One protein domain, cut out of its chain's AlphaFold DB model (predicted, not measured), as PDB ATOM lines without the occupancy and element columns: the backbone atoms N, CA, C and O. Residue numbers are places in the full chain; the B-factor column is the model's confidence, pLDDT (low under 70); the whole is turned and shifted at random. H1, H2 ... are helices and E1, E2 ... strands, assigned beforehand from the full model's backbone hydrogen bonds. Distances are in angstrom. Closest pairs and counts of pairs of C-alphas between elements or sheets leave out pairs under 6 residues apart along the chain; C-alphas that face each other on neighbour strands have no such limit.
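AT A GLANCE: This is residues 455 to 587 of the 692 residues of the protein "Putative transmembrane protein" of Parcubacteria group bacterium GW2011_GWE2_39_37 (UniProt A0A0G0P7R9). With little regular structure, two antiparallel sheets, E1-E2-E5 and E4-E3-E6, sit partly face to face as a sandwich. E1, H1, E2, E3, E4, E5 and E6 hold 48 of 133 printed residues, mostly strand. The whole is compact, radius of gyration of the C-alphas 14.4 A, spans 41 by 37 by 23 A.

HOW THE PARTS SIT: E1, residues 455 to 458, and E5, residues 533 to 537, are antiparallel neighbours of E2, residues 477 to 483; N 457 and O 481, 3.0 A, and N 480 and O 534, 3.1 A, are within hydrogen-bond range. H1, residues 465 to 471, only grazes this sheet; 2 of its 3 O i to N i+4 pairs are within range. E3, residues 492 to 499, forms a hairpin with E4, residues 504 to 511, and neighbours E6, residues 548 to 556; N 495 and O 508 are 2.9 A apart, N 496 and O 552 3.0 A.

IN THESE COORDINATES: E1 starts at C-alpha 455 (-38.525, -34.786, -17.554); E6, 27.6 A long, ends at C-alpha 556 (-33.318, -32.382, -10.976).

THE WHOLE: The printed part has no cut. The link E4 to E5 is long, with 21 residues between them; 56 printed residues have pLDDT under 70, among them residues 512 to 532 of this link.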
ATOM      1  N   THR A 455     -37.559 -33.681 -17.566       70.38
ATOM      2  CA  THR A 455     -38.525 -34.786 -17.554       70.38
ATOM      3  C   THR A 455     -37.803 -36.125 -17.512       70.38
ATOM      4  O   THR A 455     -36.688 -36.264 -18.017       70.38
ATOM      5  N   ALA A 456     -38.445 -37.130 -16.919       68.81
ATOM      6  CA  ALA A 456     -37.973 -38.505 -16.954       68.81
ATOM      7  C   ALA A 456     -38.921 -39.355 -17.804       68.81
ATOM      8  O   ALA A 456     -40.134 -39.300 -17.622       68.81
ATOM      9  N   THR A 457     -38.380 -40.169 -18.711       72.75
ATOM     10  CA  THR A 457     -39.137 -41.260 -19.349       72.75
ATOM     11  C   THR A 457     -38.586 -42.601 -18.878       72.75
ATOM     12  O   THR A 457     -37.426 -42.708 -18.495       72.75
ATOM     13  N   MET A 458     -39.417 -43.638 -18.819       72.75
ATOM     14  CA  MET A 458     -39.101 -44.880 -18.101       72.75
ATOM     15  C   MET A 458     -39.312 -46.094 -19.013       72.75
ATOM     16  O   MET A 458     -40.239 -46.108 -19.821       72.75
ATOM     17  N   GLN A 459     -38.457 -47.113 -18.899       69.25
ATOM     18  CA  GLN A 459     -38.621 -48.393 -19.600       69.25
ATOM     19  C   GLN A 459     -39.106 -49.490 -18.658       69.25
ATOM     20  O   GLN A 459     -38.926 -49.405 -17.446       69.25
ATOM     21  N   ALA A 460     -39.659 -50.560 -19.234       61.28
ATOM     22  CA  ALA A 460     -39.941 -51.788 -18.501       61.28
ATOM     23  C   ALA A 460     -38.695 -52.235 -17.716       61.28
ATOM     24  O   ALA A 460     -37.614 -52.296 -18.313       61.28
ATOM     25  N   PRO A 461     -38.820 -52.563 -16.416       65.88
ATOM     26  CA  PRO A 461     -37.729 -53.148 -15.647       65.88
ATOM     27  C   PRO A 461     -37.120 -54.347 -16.380       65.88
ATOM     28  O   PRO A 461     -37.815 -55.293 -16.758       65.88
ATOM     29  N   LEU A 462     -35.815 -54.269 -16.636       61.56
ATOM     30  CA  LEU A 462     -35.124 -55.187 -17.536       61.56
ATOM     31  C   LEU A 462     -34.663 -56.434 -16.781       61.56
ATOM     32  O   LEU A 462     -33.567 -56.473 -16.222       61.56
ATOM     33  N   TRP A 463     -35.484 -57.479 -16.835       62.53
ATOM     34  CA  TRP A 463     -35.146 -58.835 -16.395       62.53
ATOM     35  C   TRP A 463     -34.316 -59.583 -17.456       62.53
ATOM     36  O   TRP A 463     -34.715 -60.629 -17.967       62.53
ATOM     37  N   ASP A 464     -33.171 -59.016 -17.838       58.62
ATOM     38  CA  ASP A 464     -32.249 -59.646 -18.790       58.62
ATOM     39  C   ASP A 464     -31.607 -60.906 -18.173       58.62
ATOM     40  O   ASP A 464     -31.107 -60.873 -17.045       58.62
ATOM     41  N   GLN A 465     -31.573 -62.011 -18.928       53.34
ATOM     42  CA  GLN A 465     -30.893 -63.253 -18.539       53.34
ATOM     43  C   GLN A 465     -29.407 -63.041 -18.230       53.34
ATOM     44  O   GLN A 465     -28.870 -63.713 -17.346       53.34
ATOM     45  N   SER A 466     -28.747 -62.090 -18.903       58.69
ATOM     46  CA  SER A 466     -27.361 -61.737 -18.583       58.69
ATOM     47  C   SER A 466     -27.245 -61.175 -17.160       58.69
ATOM     48  O   SER A 466     -26.356 -61.575 -16.405       58.69
ATOM     49  N   LEU A 467     -28.208 -60.344 -16.745       62.84
ATOM     50  CA  LEU A 467     -28.265 -59.764 -15.408       62.84
ATOM     51  C   LEU A 467     -28.609 -60.814 -14.353       62.84
ATOM     52  O   LEU A 467     -27.914 -60.894 -13.341       62.84
ATOM     53  N   ILE A 468     -29.629 -61.640 -14.608       63.62
ATOM     54  CA  ILE A 468     -30.116 -62.695 -13.705       63.62
ATOM     55  C   ILE A 468     -28.959 -63.565 -13.185       63.62
ATOM     56  O   ILE A 468     -28.869 -63.805 -11.983       63.62
ATOM     57  N   SER A 469     -28.013 -63.933 -14.056       58.97
ATOM     58  CA  SER A 469     -26.821 -64.719 -13.691       58.97
ATOM     59  C   SER A 469     -25.885 -64.054 -12.659       58.97
ATOM     60  O   SER A 469     -25.088 -64.736 -12.018       58.97
ATOM     61  N   SER A 470     -25.981 -62.731 -12.488       64.94
ATOM     62  CA  SER A 470     -25.116 -61.914 -11.625       64.94
ATOM     63  C   SER A 470     -25.820 -61.346 -10.385       64.94
ATOM     64  O   SER A 470     -25.164 -61.139  -9.362       64.94
ATOM     65  N   VAL A 471     -27.138 -61.112 -10.446       67.00
ATOM     66  CA  VAL A 471     -27.915 -60.480  -9.357       67.00
ATOM     67  C   VAL A 471     -29.040 -61.353  -8.782       67.00
ATOM     68  O   VAL A 471     -29.535 -61.049  -7.695       67.00
ATOM     69  N   GLY A 472     -29.380 -62.471  -9.434       74.75
ATOM     70  CA  GLY A 472     -30.469 -63.375  -9.048       74.75
ATOM     71  C   GLY A 472     -31.861 -62.864  -9.439       74.75
ATOM     72  O   GLY A 472     -32.029 -61.735  -9.898       74.75
ATOM     73  N   ALA A 473     -32.880 -63.692  -9.221       77.50
ATOM     74  CA  ALA A 473     -34.290 -63.425  -9.530       77.50
ATOM     75  C   ALA A 473     -34.906 -62.230  -8.774       77.50
ATOM     76  O   ALA A 473     -35.963 -61.733  -9.154       77.50
ATOM     77  N   LEU A 474     -34.263 -61.766  -7.701       81.56
ATOM     78  CA  LEU A 474     -34.664 -60.570  -6.951       81.56
ATOM     79  C   LEU A 474     -33.831 -59.329  -7.307       81.56
ATOM     80  O   LEU A 474     -34.025 -58.273  -6.715       81.56
ATOM     81  N   GLY A 475     -32.909 -59.422  -8.268       75.56
ATOM     82  CA  GLY A 475     -32.177 -58.269  -8.784       75.56
ATOM     83  C   GLY A 475     -32.918 -57.604  -9.942       75.56
ATOM     84  O   GLY A 475     -32.820 -58.057 -11.081       75.56
ATOM     85  N   ALA A 476     -33.631 -56.511  -9.665       77.50
ATOM     86  CA  ALA A 476     -34.309 -55.719 -10.689       77.50
ATOM     87  C   ALA A 476     -33.413 -54.581 -11.205       77.50
ATOM     88  O   ALA A 476     -32.796 -53.855 -10.422       77.50
ATOM     89  N   LYS A 477     -33.390 -54.383 -12.527       79.75
ATOM     90  CA  LYS A 477     -32.742 -53.237 -13.176       79.75
ATOM     91  C   LYS A 477     -33.789 -52.259 -13.679       79.75
ATOM     92  O   LYS A 477     -34.504 -52.541 -14.642       79.75
ATOM     93  N   LEU A 478     -33.858 -51.106 -13.026       82.56
ATOM     94  CA  LEU A 478     -34.742 -50.009 -13.398       82.56
ATOM     95  C   LEU A 478     -34.000 -49.102 -14.375       82.56
ATOM     96  O   LEU A 478     -32.904 -48.626 -14.071       82.56
ATOM     97  N   ARG A 479     -34.594 -48.877 -15.550       82.00
ATOM     98  CA  ARG A 479     -34.034 -47.999 -16.575       82.00
ATOM     99  C   ARG A 479     -34.936 -46.801 -16.804       82.00
ATOM    100  O   ARG A 479     -36.094 -46.953 -17.194       82.00
ATOM    101  N   PHE A 480     -34.369 -45.618 -16.630       82.69
ATOM    102  CA  PHE A 480     -35.004 -44.357 -16.991       82.69
ATOM    103  C   PHE A 480     -34.116 -43.567 -17.952       82.69
ATOM    104  O   PHE A 480     -32.937 -43.877 -18.141       82.69
ATOM    105  N   TYR A 481     -34.705 -42.564 -18.584       78.31
ATOM    106  CA  TYR A 481     -34.018 -41.579 -19.390       78.31
ATOM    107  C   TYR A 481     -34.240 -40.198 -18.793       78.31
ATOM    108  O   TYR A 481     -35.369 -39.842 -18.458       78.31
ATOM    109  N   TYR A 482     -33.158 -39.441 -18.669       78.31
ATOM    110  CA  TYR A 482     -33.166 -38.054 -18.230       78.31
ATOM    111  C   TYR A 482     -33.250 -37.154 -19.467       78.31
ATOM    112  O   TYR A 482     -32.381 -37.229 -20.331       78.31
ATOM    113  N   ASN A 483     -34.285 -36.315 -19.556       74.12
ATOM    114  CA  ASN A 483     -34.508 -35.404 -20.677       74.12
ATOM    115  C   ASN A 483     -34.629 -33.962 -20.159       74.12
ATOM    116  O   ASN A 483     -35.703 -33.533 -19.730       74.12
ATOM    117  N   ASP A 484     -33.533 -33.212 -20.218       72.19
ATOM    118  CA  ASP A 484     -33.525 -31.763 -19.997       72.19
ATOM    119  C   ASP A 484     -33.566 -31.043 -21.354       72.19
ATOM    120  O   ASP A 484     -32.707 -31.316 -22.198       72.19
ATOM    121  N   PRO A 485     -34.533 -30.139 -21.599       67.31
ATOM    122  CA  PRO A 485     -34.601 -29.377 -22.845       67.31
ATOM    123  C   PRO A 485     -33.357 -28.523 -23.160       67.31
ATOM    124  O   PRO A 485     -33.160 -28.180 -24.324       67.31
ATOM    125  N   ASN A 486     -32.496 -28.218 -22.179       68.50
ATOM    126  CA  ASN A 486     -31.202 -27.558 -22.413       68.50
ATOM    127  C   ASN A 486     -30.087 -28.522 -22.867       68.50
ATOM    128  O   ASN A 486     -29.011 -28.074 -23.258       68.50
ATOM    129  N   GLY A 487     -30.303 -29.840 -22.800       65.62
ATOM    130  CA  GLY A 487     -29.262 -30.850 -23.039       65.62
ATOM    131  C   GLY A 487     -28.204 -30.935 -21.928       65.62
ATOM    132  O   GLY A 487     -27.151 -31.544 -22.123       65.62
ATOM    133  N   GLU A 488     -28.470 -30.319 -20.777       71.12
ATOM    134  CA  GLU A 488     -27.590 -30.298 -19.610       71.12
ATOM    135  C   GLU A 488     -27.719 -31.571 -18.761       71.12
ATOM    136  O   GLU A 488     -28.766 -32.208 -18.720       71.12
ATOM    137  N   ILE A 489     -26.647 -31.953 -18.061       68.44
ATOM    138  CA  ILE A 489     -26.665 -33.069 -17.100       68.44
ATOM    139  C   ILE A 489     -27.338 -32.595 -15.807       68.44
ATOM    140  O   ILE A 489     -26.949 -31.550 -15.290       68.44
ATOM    141  N   GLY A 490     -28.288 -33.359 -15.264       73.12
ATOM    142  CA  GLY A 490     -28.979 -33.024 -14.014       73.12
ATOM    143  C   GLY A 490     -28.100 -33.044 -12.754       73.12
ATOM    144  O   GLY A 490     -27.034 -33.663 -12.733       73.12
ATOM    145  N   SER A 491     -28.554 -32.397 -11.674       74.38
ATOM    146  CA  SER A 491     -27.840 -32.385 -10.383       74.38
ATOM    147  C   SER A 491     -28.091 -33.648  -9.548       74.38
ATOM    148  O   SER A 491     -27.193 -34.121  -8.839       74.38
ATOM    149  N   ALA A 492     -29.296 -34.221  -9.649       77.56
ATOM    150  CA  ALA A 492     -29.740 -35.383  -8.887       77.56
ATOM    151  C   ALA A 492     -30.879 -36.162  -9.570       77.56
ATOM    152  O   ALA A 492     -31.584 -35.658 -10.444       77.56
ATOM    153  N   TYR A 493     -31.100 -37.391  -9.105       82.44
ATOM    154  CA  TYR A 493     -32.325 -38.161  -9.330       82.44
ATOM    155  C   TYR A 493     -32.793 -38.822  -8.028       82.44
ATOM    156  O   TYR A 493     -32.017 -38.981  -7.089       82.44
ATOM    157  N   ARG A 494     -34.055 -39.243  -7.972       84.38
ATOM    158  CA  ARG A 494     -34.660 -39.982  -6.859       84.38
ATOM    159  C   ARG A 494     -35.416 -41.182  -7.400       84.38
ATOM    160  O   ARG A 494     -36.206 -41.034  -8.329       84.38
ATOM    161  N   ILE A 495     -35.170 -42.344  -6.805       85.25
ATOM    162  CA  ILE A 495     -35.883 -43.594  -7.068       85.25
ATOM    163  C   ILE A 495     -36.750 -43.905  -5.856       85.25
ATOM    164  O   ILE A 495     -36.244 -43.951  -4.734       85.25
ATOM    165  N   MET A 496     -38.034 -44.165  -6.087       85.19
ATOM    166  CA  MET A 496     -38.945 -44.661  -5.058       85.19
ATOM    167  C   MET A 496     -39.576 -45.974  -5.525       85.19
ATOM    168  O   MET A 496     -40.014 -46.074  -6.671       85.19
ATOM    169  N   ILE A 497     -39.612 -46.984  -4.654       86.75
ATOM    170  CA  ILE A 497     -40.258 -48.277  -4.904       86.75
ATOM    171  C   ILE A 497     -41.195 -48.580  -3.739       86.75
ATOM    172  O   ILE A 497     -40.813 -48.484  -2.570       86.75
ATOM    173  N   VAL A 498     -42.419 -48.970  -4.067       84.69
ATOM    174  CA  VAL A 498     -43.500 -49.239  -3.119       84.69
ATOM    175  C   VAL A 498     -44.037 -50.639  -3.382       84.69
ATOM    176  O   VAL A 498     -44.292 -50.996  -4.533       84.69
ATOM    177  N   GLU A 499     -44.192 -51.457  -2.341       85.94
ATOM    178  CA  GLU A 499     -44.910 -52.729  -2.478       85.94
ATOM    179  C   GLU A 499     -46.402 -52.437  -2.681       85.94
ATOM    180  O   GLU A 499     -46.973 -51.606  -1.975       85.94
ATOM    181  N   LYS A 500     -47.059 -53.101  -3.639       78.50
ATOM    182  CA  LYS A 500     -48.479 -52.850  -3.911       78.50
ATOM    183  C   LYS A 500     -49.335 -53.136  -2.672       78.50
ATOM    184  O   LYS A 500     -49.299 -54.240  -2.132       78.50
ATOM    185  N   ASN A 501     -50.140 -52.151  -2.260       75.31
ATOM    186  CA  ASN A 501     -50.912 -52.155  -1.006       75.31
ATOM    187  C   ASN A 501     -50.045 -52.344   0.263       75.31
ATOM    188  O   ASN A 501     -50.540 -52.797   1.296       75.31
ATOM    189  N   GLY A 502     -48.752 -52.032   0.177       77.38
ATOM    190  CA  GLY A 502     -47.751 -52.207   1.223       77.38
ATOM    191  C   GLY A 502     -46.946 -50.929   1.482       77.38
ATOM    192  O   GLY A 502     -47.349 -49.837   1.078       77.38
ATOM    193  N   PRO A 503     -45.822 -51.032   2.211       81.62
ATOM    194  CA  PRO A 503     -44.983 -49.885   2.530       81.62
ATOM    195  C   PRO A 503     -44.134 -49.431   1.333       81.62
ATOM    196  O   PRO A 503     -43.864 -50.185   0.395       81.62
ATOM    197  N   VAL A 504     -43.623 -48.202   1.429       84.00
ATOM    198  CA  VAL A 504     -42.465 -47.761   0.643       84.00
ATOM    199  C   VAL A 504     -41.259 -48.597   1.082       84.00
ATOM    200  O   VAL A 504     -40.881 -48.564   2.253       84.00
ATOM    201  N   ILE A 505     -40.683 -49.374   0.163       86.25
ATOM    202  CA  ILE A 505     -39.535 -50.261   0.431       86.25
ATOM    203  C   ILE A 505     -38.193 -49.626   0.046       86.25
ATOM    204  O   ILE A 505     -37.147 -50.040   0.539       86.25
ATOM    205  N   LEU A 506     -38.221 -48.612  -0.821       85.19
ATOM    206  CA  LEU A 506     -37.072 -47.794  -1.188       85.19
ATOM    207  C   LEU A 506     -37.542 -46.363  -1.439       85.19
ATOM    208  O   LEU A 506     -38.495 -46.152  -2.183       85.19
ATOM    209  N   ASP A 507     -36.832 -45.395  -0.873       87.25
ATOM    210  CA  ASP A 507     -36.931 -43.981  -1.226       87.25
ATOM    211  C   ASP A 507     -35.523 -43.386  -1.130       87.25
ATOM    212  O   ASP A 507     -34.980 -43.226  -0.035       87.25
ATOM    213  N   GLN A 508     -34.876 -43.175  -2.277       82.25
ATOM    214  CA  GLN A 508     -33.462 -42.816  -2.335       82.25
ATOM    215  C   GLN A 508     -33.184 -41.739  -3.382       82.25
ATOM    216  O   GLN A 508     -33.360 -41.958  -4.580       82.25
ATOM    217  N   THR A 509     -32.664 -40.600  -2.919       84.56
ATOM    218  CA  THR A 509     -32.130 -39.519  -3.759       84.56
ATOM    219  C   THR A 509     -30.613 -39.655  -3.917       84.56
ATOM    220  O   THR A 509     -29.880 -39.778  -2.934       84.56
ATOM    221  N   CYS A 510     -30.139 -39.598  -5.158       78.31
ATOM    222  CA  CYS A 510     -28.745 -39.706  -5.567       78.31
ATOM    223  C   CYS A 510     -28.332 -38.443  -6.340       78.31
ATOM    224  O   CYS A 510     -28.864 -38.170  -7.412       78.31
ATOM    225  N   GLY A 511     -27.381 -37.676  -5.798       76.56
ATOM    226  CA  GLY A 511     -26.780 -36.506  -6.458       76.56
ATOM    227  C   GLY A 511     -25.501 -36.833  -7.242       76.56
ATOM    228  O   GLY A 511     -24.904 -37.894  -7.049       76.56
ATOM    229  N   ALA A 512     -25.033 -35.904  -8.079       63.62
ATOM    230  CA  ALA A 512     -23.918 -36.119  -9.015       63.62
ATOM    231  C   ALA A 512     -22.593 -36.580  -8.369       63.62
ATOM    232  O   ALA A 512     -21.843 -37.372  -8.947       63.62
ATOM    233  N   ALA A 513     -22.332 -36.126  -7.140       54.34
ATOM    234  CA  ALA A 513     -21.157 -36.478  -6.339       54.34
ATOM    235  C   ALA A 513     -21.440 -37.532  -5.244       54.34
ATOM    236  O   ALA A 513     -20.624 -37.719  -4.342       54.34
ATOM    237  N   SER A 514     -22.601 -38.194  -5.272       54.59
ATOM    238  CA  SER A 514     -23.065 -39.048  -4.176       54.59
ATOM    239  C   SER A 514     -22.175 -40.277  -3.947       54.59
ATOM    240  O   SER A 514     -22.041 -41.151  -4.801       54.59
ATOM    241  N   THR A 515     -21.626 -40.369  -2.734       55.28
ATOM    242  CA  THR A 515     -21.062 -41.595  -2.143       55.28
ATOM    243  C   THR A 515     -22.095 -42.351  -1.294       55.28
ATOM    244  O   THR A 515     -21.732 -43.259  -0.545       55.28
ATOM    245  N   THR A 516     -23.379 -41.978  -1.378       57.44
ATOM    246  CA  THR A 516     -24.452 -42.528  -0.542       57.44
ATOM    247  C   THR A 516     -24.593 -44.034  -0.791       57.44
ATOM    248  O   THR A 516     -24.823 -44.443  -1.935       57.44
ATOM    249  N   PRO A 517     -24.502 -44.885   0.250       54.03
ATOM    250  CA  PRO A 517     -24.742 -46.317   0.111       54.03
ATOM    251  C   PRO A 517     -26.108 -46.589  -0.538       54.03
ATOM    252  O   PRO A 517     -27.120 -46.042  -0.111       54.03
ATOM    253  N   GLY A 518     -26.130 -47.408  -1.590       59.34
ATOM    254  CA  GLY A 518     -27.339 -47.706  -2.375       59.34
ATOM    255  C   GLY A 518     -27.422 -46.982  -3.724       59.34
ATOM    256  O   GLY A 518     -27.989 -47.547  -4.653       59.34
ATOM    257  N   CYS A 519     -26.741 -45.843  -3.911       67.06
ATOM    258  CA  CYS A 519     -26.647 -45.148  -5.206       67.06
ATOM    259  C   CYS A 519     -25.709 -45.873  -6.198       67.06
ATOM    260  O   CYS A 519     -24.673 -45.353  -6.612       67.06
ATOM    261  N   LYS A 520     -26.056 -47.113  -6.563       61.72
ATOM    262  CA  LYS A 520     -25.336 -47.963  -7.521       61.72
ATOM    263  C   LYS A 520     -25.859 -47.728  -8.940       61.72
ATOM    264  O   LYS A 520     -26.615 -48.537  -9.476       61.72
ATOM    265  N   ASP A 521     -25.424 -46.628  -9.549       63.19
ATOM    266  CA  ASP A 521     -25.550 -46.419 -10.995       63.19
ATOM    267  C   ASP A 521     -24.667 -47.450 -11.726       63.19
ATOM    268  O   ASP A 521     -23.437 -47.379 -11.670       63.19
ATOM    269  N   PHE A 522     -25.292 -48.427 -12.390       59.12
ATOM    270  CA  PHE A 522     -24.592 -49.473 -13.149       59.12
ATOM    271  C   PHE A 522     -23.902 -48.906 -14.398       59.12
ATOM    272  O   PHE A 522     -22.906 -49.449 -14.872       59.12
ATOM    273  N   SER A 523     -24.433 -47.805 -14.925       58.94
ATOM    274  CA  SER A 523     -23.903 -47.088 -16.079       58.94
ATOM    275  C   SER A 523     -22.830 -46.044 -15.707       58.94
ATOM    276  O   SER A 523     -22.049 -45.642 -16.568       58.94
ATOM    277  N   ASN A 524     -22.725 -45.661 -14.423       59.16
ATOM    278  CA  ASN A 524     -21.824 -44.631 -13.864       59.16
ATOM    279  C   ASN A 524     -21.872 -43.292 -14.638       59.16
ATOM    280  O   ASN A 524     -20.892 -42.545 -14.693       59.16
ATOM    281  N   SER A 525     -23.011 -43.015 -15.272       60.69
ATOM    282  CA  SER A 525     -23.160 -42.055 -16.364       60.69
ATOM    283  C   SER A 525     -24.249 -41.018 -16.117       60.69
ATOM    284  O   SER A 525     -24.141 -39.928 -16.679       60.69
ATOM    285  N   CYS A 526     -25.245 -41.324 -15.273       63.97
ATOM    286  CA  CYS A 526     -26.486 -40.553 -15.105       63.97
ATOM    287  C   CYS A 526     -26.285 -39.066 -14.834       63.97
ATOM    288  O   CYS A 526     -27.043 -38.230 -15.307       63.97
ATOM    289  N   LEU A 527     -25.281 -38.761 -14.014       66.38
ATOM    290  CA  LEU A 527     -25.007 -37.423 -13.495       66.38
ATOM    291  C   LEU A 527     -23.539 -37.023 -13.745       66.38
ATOM    292  O   LEU A 527     -22.983 -36.181 -13.046       66.38
ATOM    293  N   LYS A 528     -22.871 -37.702 -14.691       60.72
ATOM    294  CA  LYS A 528     -21.421 -37.571 -14.964       60.72
ATOM    295  C   LYS A 528     -21.058 -37.552 -16.451       60.72
ATOM    296  O   LYS A 528     -19.892 -37.383 -16.796       60.72
ATOM    297  N   SER A 529     -22.028 -37.761 -17.331       58.91
ATOM    298  CA  SER A 529     -21.848 -37.752 -18.781       58.91
ATOM    299  C   SER A 529     -23.149 -37.329 -19.452       58.91
ATOM    300  O   SER A 529     -24.209 -37.452 -18.845       58.91
ATOM    301  N   ASN A 530     -23.097 -36.951 -20.729       59.44
ATOM    302  CA  ASN A 530     -24.285 -36.647 -21.537       59.44
ATOM    303  C   ASN A 530     -25.104 -37.918 -21.894       59.44
ATOM    304  O   ASN A 530     -25.772 -37.965 -22.927       59.44
ATOM    305  N   SER A 531     -25.019 -38.981 -21.084       59.09
ATOM    306  CA  SER A 531     -25.861 -40.165 -21.217       59.09
ATOM    307  C   SER A 531     -27.266 -39.823 -20.755       59.09
ATOM    308  O   SER A 531     -27.553 -39.802 -19.562       59.09
ATOM    309  N   LEU A 532     -28.162 -39.646 -21.721       67.19
ATOM    310  CA  LEU A 532     -29.593 -39.512 -21.462       67.19
ATOM    311  C   LEU A 532     -30.203 -40.795 -20.870       67.19
ATOM    312  O   LEU A 532     -31.367 -40.768 -20.513       67.19
ATOM    313  N   SER A 533     -29.471 -41.917 -20.778       76.94
ATOM    314  CA  SER A 533     -29.949 -43.190 -20.214       76.94
ATOM    315  C   SER A 533     -29.291 -43.514 -18.873       76.94
ATOM    316  O   SER A 533     -28.086 -43.307 -18.699       76.94
ATOM    317  N   CYS A 534     -30.100 -44.061 -17.968       77.75
ATOM    318  CA  CYS A 534     -29.780 -44.322 -16.575       77.75
ATOM    319  C   CYS A 534     -30.183 -45.726 -16.137       77.75
ATOM    320  O   CYS A 534     -31.344 -46.108 -16.279       77.75
ATOM    321  N   ASP A 535     -29.240 -46.458 -15.538       79.81
ATOM    322  CA  ASP A 535     -29.430 -47.821 -15.043       79.81
ATOM    323  C   ASP A 535     -29.252 -47.908 -13.516       79.81
ATOM    324  O   ASP A 535     -28.127 -47.897 -13.009       79.81
ATOM    325  N   TYR A 536     -30.356 -48.071 -12.780       80.25
ATOM    326  CA  TYR A 536     -30.353 -48.288 -11.331       80.25
ATOM    327  C   TYR A 536     -30.570 -49.771 -10.994       80.25
ATOM    328  O   TYR A 536     -31.540 -50.387 -11.449       80.25
ATOM    329  N   LEU A 537     -29.682 -50.350 -10.181       78.81
ATOM    330  CA  LEU A 537     -29.807 -51.731  -9.705       78.81
ATOM    331  C   LEU A 537     -30.440 -51.768  -8.309       78.81
ATOM    332  O   LEU A 537     -29.834 -51.320  -7.335       78.81
ATOM    333  N   VAL A 538     -31.630 -52.361  -8.207       81.44
ATOM    334  CA  VAL A 538     -32.314 -52.576  -6.925       81.44
ATOM    335  C   VAL A 538     -31.597 -53.676  -6.146       81.44
ATOM    336  O   VAL A 538     -31.289 -54.739  -6.689       81.44
ATOM    337  N   ASP A 539     -31.327 -53.433  -4.861       80.69
ATOM    338  CA  ASP A 539     -30.739 -54.455  -3.998       80.69
ATOM    339  C   ASP A 539     -31.751 -55.578  -3.740       80.69
ATOM    340  O   ASP A 539     -32.878 -55.338  -3.303       80.69
ATOM    341  N   LYS A 540     -31.333 -56.824  -3.984       80.38
ATOM    342  CA  LYS A 540     -32.187 -58.010  -3.861       80.38
ATOM    343  C   LYS A 540     -32.732 -58.266  -2.453       80.38
ATOM    344  O   LYS A 540     -33.640 -59.072  -2.302       80.38
ATOM    345  N   SER A 541     -32.175 -57.618  -1.428       83.69
ATOM    346  CA  SER A 541     -32.701 -57.664  -0.058       83.69
ATOM    347  C   SER A 541     -33.970 -56.827   0.153       83.69
ATOM    348  O   SER A 541     -34.668 -57.042   1.141       83.69
ATOM    349  N   LEU A 542     -34.285 -55.908  -0.769       86.00
ATOM    350  CA  LEU A 542     -35.477 -55.051  -0.722       86.00
ATOM    351  C   LEU A 542     -36.701 -55.687  -1.398       86.00
ATOM    352  O   LEU A 542     -37.829 -55.277  -1.133       86.00
ATOM    353  N   LEU A 543     -36.492 -56.670  -2.280       87.94
ATOM    354  CA  LEU A 543     -37.548 -57.337  -3.042       87.94
ATOM    355  C   LEU A 543     -37.834 -58.738  -2.477       87.94
ATOM    356  O   LEU A 543     -36.939 -59.422  -1.990       87.94
ATOM    357  N   GLY A 544     -39.090 -59.179  -2.560       88.69
ATOM    358  CA  GLY A 544     -39.517 -60.541  -2.223       88.69
ATOM    359  C   GLY A 544     -40.091 -61.262  -3.441       88.69
ATOM    360  O   GLY A 544     -40.540 -60.611  -4.375       88.69
ATOM    361  N   TYR A 545     -40.089 -62.598  -3.435       89.00
ATOM    362  CA  TYR A 545     -40.625 -63.403  -4.541       89.00
ATOM    363  C   TYR A 545     -42.159 -63.323  -4.642       89.00
ATOM    364  O   TYR A 545     -42.846 -63.255  -3.620       89.00
ATOM    365  N   SER A 546     -42.698 -63.401  -5.863       87.12
ATOM    366  CA  SER A 546     -44.138 -63.294  -6.171       87.12
ATOM    367  C   SER A 546     -44.803 -62.022  -5.616       87.12
ATOM    368  O   SER A 546     -45.960 -62.044  -5.189       87.12
ATOM    369  N   LYS A 547     -44.067 -60.909  -5.592       87.50
ATOM    370  CA  LYS A 547     -44.532 -59.584  -5.158       87.50
ATOM    371  C   LYS A 547     -44.661 -58.609  -6.327       87.50
ATOM    372  O   LYS A 547     -43.830 -58.616  -7.240       87.50
ATOM    373  N   ASN A 548     -45.670 -57.742  -6.241       84.88
ATOM    374  CA  ASN A 548     -45.945 -56.667  -7.194       84.88
ATOM    375  C   ASN A 548     -45.518 -55.324  -6.595       84.88
ATOM    376  O   ASN A 548     -45.765 -55.062  -5.415       84.88
ATOM    377  N   TYR A 549     -44.910 -54.476  -7.421       84.56
ATOM    378  CA  TYR A 549     -44.337 -53.200  -7.009       84.56
ATOM    379  C   TYR A 549     -44.764 -52.056  -7.932       84.56
ATOM    380  O   TYR A 549     -44.986 -52.243  -9.136       84.56
ATOM    381  N   ASN A 550     -44.801 -50.854  -7.358       83.38
ATOM    382  CA  ASN A 550     -44.860 -49.582  -8.069       83.38
ATOM    383  C   ASN A 550     -43.481 -48.908  -7.985       83.38
ATOM    384  O   ASN A 550     -42.892 -48.884  -6.903       83.38
ATOM    385  N   TRP A 551     -42.953 -48.373  -9.093       84.88
ATOM    386  CA  TRP A 551     -41.716 -47.582  -9.091       84.88
ATOM    387  C   TRP A 551     -41.882 -46.223  -9.764       84.88
ATOM    388  O   TRP A 551     -42.571 -46.080 -10.778       84.88
ATOM    389  N   TYR A 552     -41.210 -45.241  -9.169       84.25
ATOM    390  CA  TYR A 552     -41.308 -43.829  -9.498       84.25
ATOM    391  C   TYR A 552     -39.905 -43.217  -9.619       84.25
ATOM    392  O   TYR A 552     -38.978 -43.609  -8.899       84.25
ATOM    393  N   VAL A 553     -39.761 -42.240 -10.513       84.12
ATOM    394  CA  VAL A 553     -38.541 -41.453 -10.740       84.12
ATOM    395  C   VAL A 553     -38.854 -39.968 -10.617       84.12
ATOM    396  O   VAL A 553     -39.853 -39.484 -11.145       84.12
ATOM    397  N   GLN A 554     -37.959 -39.230  -9.973       84.19
ATOM    398  CA  GLN A 554     -37.910 -37.769 -10.012       84.19
ATOM    399  C   GLN A 554     -36.484 -37.339 -10.375       84.19
ATOM    400  O   GLN A 554     -35.528 -38.009  -9.980       84.19
ATOM    401  N   VAL A 555     -36.317 -36.264 -11.142       81.94
ATOM    402  CA  VAL A 555     -35.006 -35.790 -11.620       81.94
ATOM    403  C   VAL A 555     -34.853 -34.282 -11.423       81.94
ATOM    404  O   VAL A 555     -35.846 -33.566 -11.427       81.94
ATOM    405  N   TRP A 556     -33.627 -33.794 -11.235       81.25
ATOM    406  CA  TRP A 556     -33.318 -32.382 -10.976       81.25
ATOM    407  C   TRP A 556     -32.376 -31.829 -12.046       81.25
ATOM    408  O   TRP A 556     -31.412 -32.507 -12.400       81.25
ATOM    409  N   ASN A 557     -32.613 -30.604 -12.524       78.19
ATOM    410  CA  ASN A 557     -31.692 -29.912 -13.440       78.19
ATOM    411  C   ASN A 557     -30.491 -29.302 -12.691       78.19
ATOM    412  O   ASN A 557     -30.396 -29.400 -11.469       78.19
ATOM    413  N   GLN A 558     -29.570 -28.643 -13.403       74.69
ATOM    414  CA  GLN A 558     -28.384 -28.014 -12.790       74.69
ATOM    415  C   GLN A 558     -28.701 -26.891 -11.792       74.69
ATOM    416  O   GLN A 558     -27.850 -26.536 -10.983       74.69
ATOM    417  N   SER A 559     -29.916 -26.342 -11.833       72.88
ATOM    418  CA  SER A 559     -30.406 -25.314 -10.906       72.88
ATOM    419  C   SER A 559     -31.224 -25.903  -9.747       72.88
ATOM    420  O   SER A 559     -32.054 -25.203  -9.171       72.88
ATOM    421  N   ASP A 560     -31.058 -27.199  -9.453       73.62
ATOM    422  CA  ASP A 560     -31.804 -27.955  -8.437       73.62
ATOM    423  C   ASP A 560     -33.339 -27.831  -8.562       73.62
ATOM    424  O   ASP A 560     -34.078 -27.973  -7.585       73.62
ATOM    425  N   THR A 561     -33.851 -27.617  -9.780       73.19
ATOM    426  CA  THR A 561     -35.296 -27.609 -10.047       73.19
ATOM    427  C   THR A 561     -35.780 -29.042 -10.293       73.19
ATOM    428  O   THR A 561     -35.325 -29.663 -11.261       73.19
ATOM    429  N   PRO A 562     -36.684 -29.589  -9.457       71.75
ATOM    430  CA  PRO A 562     -37.198 -30.945  -9.617       71.75
ATOM    431  C   PRO A 562     -38.221 -31.057 -10.752       71.75
ATOM    432  O   PRO A 562     -39.052 -30.173 -10.955       71.75
ATOM    433  N   SER A 563     -38.236 -32.215 -11.406       71.44
ATOM    434  CA  SER A 563     -39.372 -32.710 -12.177       71.44
ATOM    435  C   SER A 563     -40.550 -33.064 -11.261       71.44
ATOM    436  O   SER A 563     -40.409 -33.212 -10.041       71.44
ATOM    437  N   LEU A 564     -41.710 -33.323 -11.864       72.50
ATOM    438  CA  LEU A 564     -42.756 -34.101 -11.202       72.50
ATOM    439  C   LEU A 564     -42.263 -35.533 -10.923       72.50
ATOM    440  O   LEU A 564     -41.407 -36.064 -11.643       72.50
ATOM    441  N   LEU A 565     -42.803 -36.149  -9.870       76.50
ATOM    442  CA  LEU A 565     -42.606 -37.568  -9.592       76.50
ATOM    443  C   LEU A 565     -43.370 -38.367 -10.656       76.50
ATOM    444  O   LEU A 565     -44.581 -38.237 -10.786       76.50
ATOM    445  N   THR A 566     -42.648 -39.153 -11.447       73.75
ATOM    446  CA  THR A 566     -43.182 -39.855 -12.619       73.75
ATOM    447  C   THR A 566     -43.207 -41.353 -12.344       73.75
ATOM    448  O   THR A 566     -42.190 -41.915 -11.939       73.75
ATOM    449  N   GLN A 567     -44.346 -42.008 -12.566       76.75
ATOM    450  CA  GLN A 567     -44.499 -43.460 -12.440       76.75
ATOM    451  C   GLN A 567     -44.323 -44.148 -13.801       76.75
ATOM    452  O   GLN A 567     -44.767 -43.643 -14.833       76.75
ATOM    453  N   TYR A 568     -43.734 -45.344 -13.816       70.62
ATOM    454  CA  TYR A 568     -43.678 -46.158 -15.029       70.62
ATOM    455  C   TYR A 568     -45.067 -46.680 -15.440       70.62
ATOM    456  O   TYR A 568     -45.844 -47.107 -14.593       70.62
ATOM    457  N   ASN A 569     -45.355 -46.696 -16.748       61.16
ATOM    458  CA  ASN A 569     -46.618 -47.155 -17.355       61.16
ATOM    459  C   ASN A 569     -47.908 -46.449 -16.889       61.16
ATOM    460  O   ASN A 569     -49.000 -46.887 -17.258       61.16
ATOM    461  N   ASN A 570     -47.817 -45.333 -16.163       57.12
ATOM    462  CA  ASN A 570     -48.980 -44.500 -15.897       57.12
ATOM    463  C   ASN A 570     -49.159 -43.479 -17.033       57.12
ATOM    464  O   ASN A 570     -48.410 -42.512 -17.142       57.12
ATOM    465  N   ASN A 571     -50.146 -43.718 -17.903       44.12
ATOM    466  CA  ASN A 571     -50.574 -42.748 -18.920       44.12
ATOM    467  C   ASN A 571     -51.506 -41.664 -18.341       44.12
ATOM    468  O   ASN A 571     -51.952 -40.791 -19.088       44.12
ATOM    469  N   SER A 572     -51.830 -41.716 -17.043       42.03
ATOM    470  CA  SER A 572     -52.500 -40.619 -16.354       42.03
ATOM    471  C   SER A 572     -51.491 -39.538 -15.984       42.03
ATOM    472  O   SER A 572     -50.368 -39.811 -15.559       42.03
ATOM    473  N   ILE A 573     -51.910 -38.291 -16.153       39.59
ATOM    474  CA  ILE A 573     -51.130 -37.114 -15.787       39.59
ATOM    475  C   ILE A 573     -51.026 -37.094 -14.258       39.59
ATOM    476  O   ILE A 573     -52.060 -37.003 -13.608       39.59
ATOM    477  N   ALA A 574     -49.797 -37.182 -13.740       40.38
ATOM    478  CA  ALA A 574     -49.367 -36.926 -12.359       40.38
ATOM    479  C   ALA A 574     -50.341 -37.296 -11.217       40.38
ATOM    480  O   ALA A 574     -51.306 -36.577 -10.953       40.38
ATOM    481  N   ASP A 575     -49.957 -38.300 -10.419       42.56
ATOM    482  CA  ASP A 575     -50.295 -38.345  -8.988       42.56
ATOM    483  C   ASP A 575     -49.995 -36.961  -8.374       42.56
ATOM    484  O   ASP A 575     -48.839 -36.536  -8.256       42.56
ATOM    485  N   THR A 576     -51.063 -36.215  -8.094       39.06
ATOM    486  CA  THR A 576     -51.021 -34.826  -7.610       39.06
ATOM    487  C   THR A 576     -51.432 -34.767  -6.130       39.06
ATOM    488  O   THR A 576     -51.143 -33.791  -5.436       39.06
ATOM    489  N   ASP A 577     -52.047 -35.840  -5.633       42.78
ATOM    490  CA  ASP A 577     -52.579 -36.067  -4.293       42.78
ATOM    491  C   ASP A 577     -51.628 -36.854  -3.360       42.78
ATOM    492  O   ASP A 577     -51.801 -36.826  -2.139       42.78
ATOM    493  N   LYS A 578     -50.542 -37.432  -3.893       48.28
ATOM    494  CA  LYS A 578     -49.494 -38.213  -3.198       48.28
ATOM    495  C   LYS A 578     -50.017 -39.464  -2.488       48.28
ATOM    496  O   LYS A 578     -49.444 -39.897  -1.481       48.28
ATOM    497  N   ASN A 579     -51.108 -40.033  -2.979       48.38
ATOM    498  CA  ASN A 579     -51.739 -41.244  -2.471       48.38
ATOM    499  C   ASN A 579     -51.498 -42.421  -3.426       48.38
ATOM    500  O   ASN A 579     -51.435 -42.299  -4.640       48.38
ATOM    501  N   ILE A 580     -51.318 -43.600  -2.838       47.84
ATOM    502  CA  ILE A 580     -50.811 -44.799  -3.526       47.84
ATOM    503  C   ILE A 580     -51.973 -45.695  -4.024       47.84
ATOM    504  O   ILE A 580     -51.766 -46.829  -4.462       47.84
ATOM    505  N   ASP A 581     -53.227 -45.232  -3.939       49.88
ATOM    506  CA  ASP A 581     -54.407 -46.050  -4.210       49.88
ATOM    507  C   ASP A 581     -54.906 -46.001  -5.668       49.88
ATOM    508  O   ASP A 581     -55.407 -44.997  -6.161       49.88
ATOM    509  N   ASN A 582     -54.884 -47.182  -6.303       45.44
ATOM    510  CA  ASN A 582     -55.386 -47.529  -7.650       45.44
ATOM    511  C   ASN A 582     -54.432 -47.352  -8.848       45.44
ATOM    512  O   ASN A 582     -54.841 -47.619  -9.981       45.44
ATOM    513  N   ASP A 583     -53.159 -47.037  -8.620       52.97
ATOM    514  CA  ASP A 583     -52.133 -47.027  -9.672       52.97
ATOM    515  C   ASP A 583     -51.973 -48.389 -10.403       52.97
ATOM    516  O   ASP A 583     -52.026 -49.455  -9.767       52.97
ATOM    517  N   PRO A 584     -51.708 -48.392 -11.729       54.09
ATOM    518  CA  PRO A 584     -51.402 -49.609 -12.479       54.09
ATOM    519  C   PRO A 584     -50.061 -50.230 -12.047       54.09
ATOM    520  O   PRO A 584     -49.107 -49.535 -11.700       54.09
ATOM    521  N   GLU A 585     -49.979 -51.563 -12.087       61.28
ATOM    522  CA  GLU A 585     -48.799 -52.308 -11.626       61.28
ATOM    523  C   GLU A 585     -47.589 -52.062 -12.532       61.28
ATOM    524  O   GLU A 585     -47.661 -52.242 -13.748       61.28
ATOM    525  N   THR A 586     -46.452 -51.691 -11.938       70.25
ATOM    526  CA  THR A 586     -45.267 -51.308 -12.725       70.25
ATOM    527  C   THR A 586     -44.325 -52.480 -13.010       70.25
ATOM    528  O   THR A 586     -43.738 -52.533 -14.091       70.25
ATOM    529  N   PHE A 587     -44.186 -53.427 -12.071       75.19
ATOM    530  CA  PHE A 587     -43.588 -54.744 -12.308       75.19
ATOM    531  C   PHE A 587     -43.951 -55.772 -11.227       75.19
ATOM    532  O   PHE A 587     -44.237 -55.434 -10.076       75.19
TER     533      PHE A 587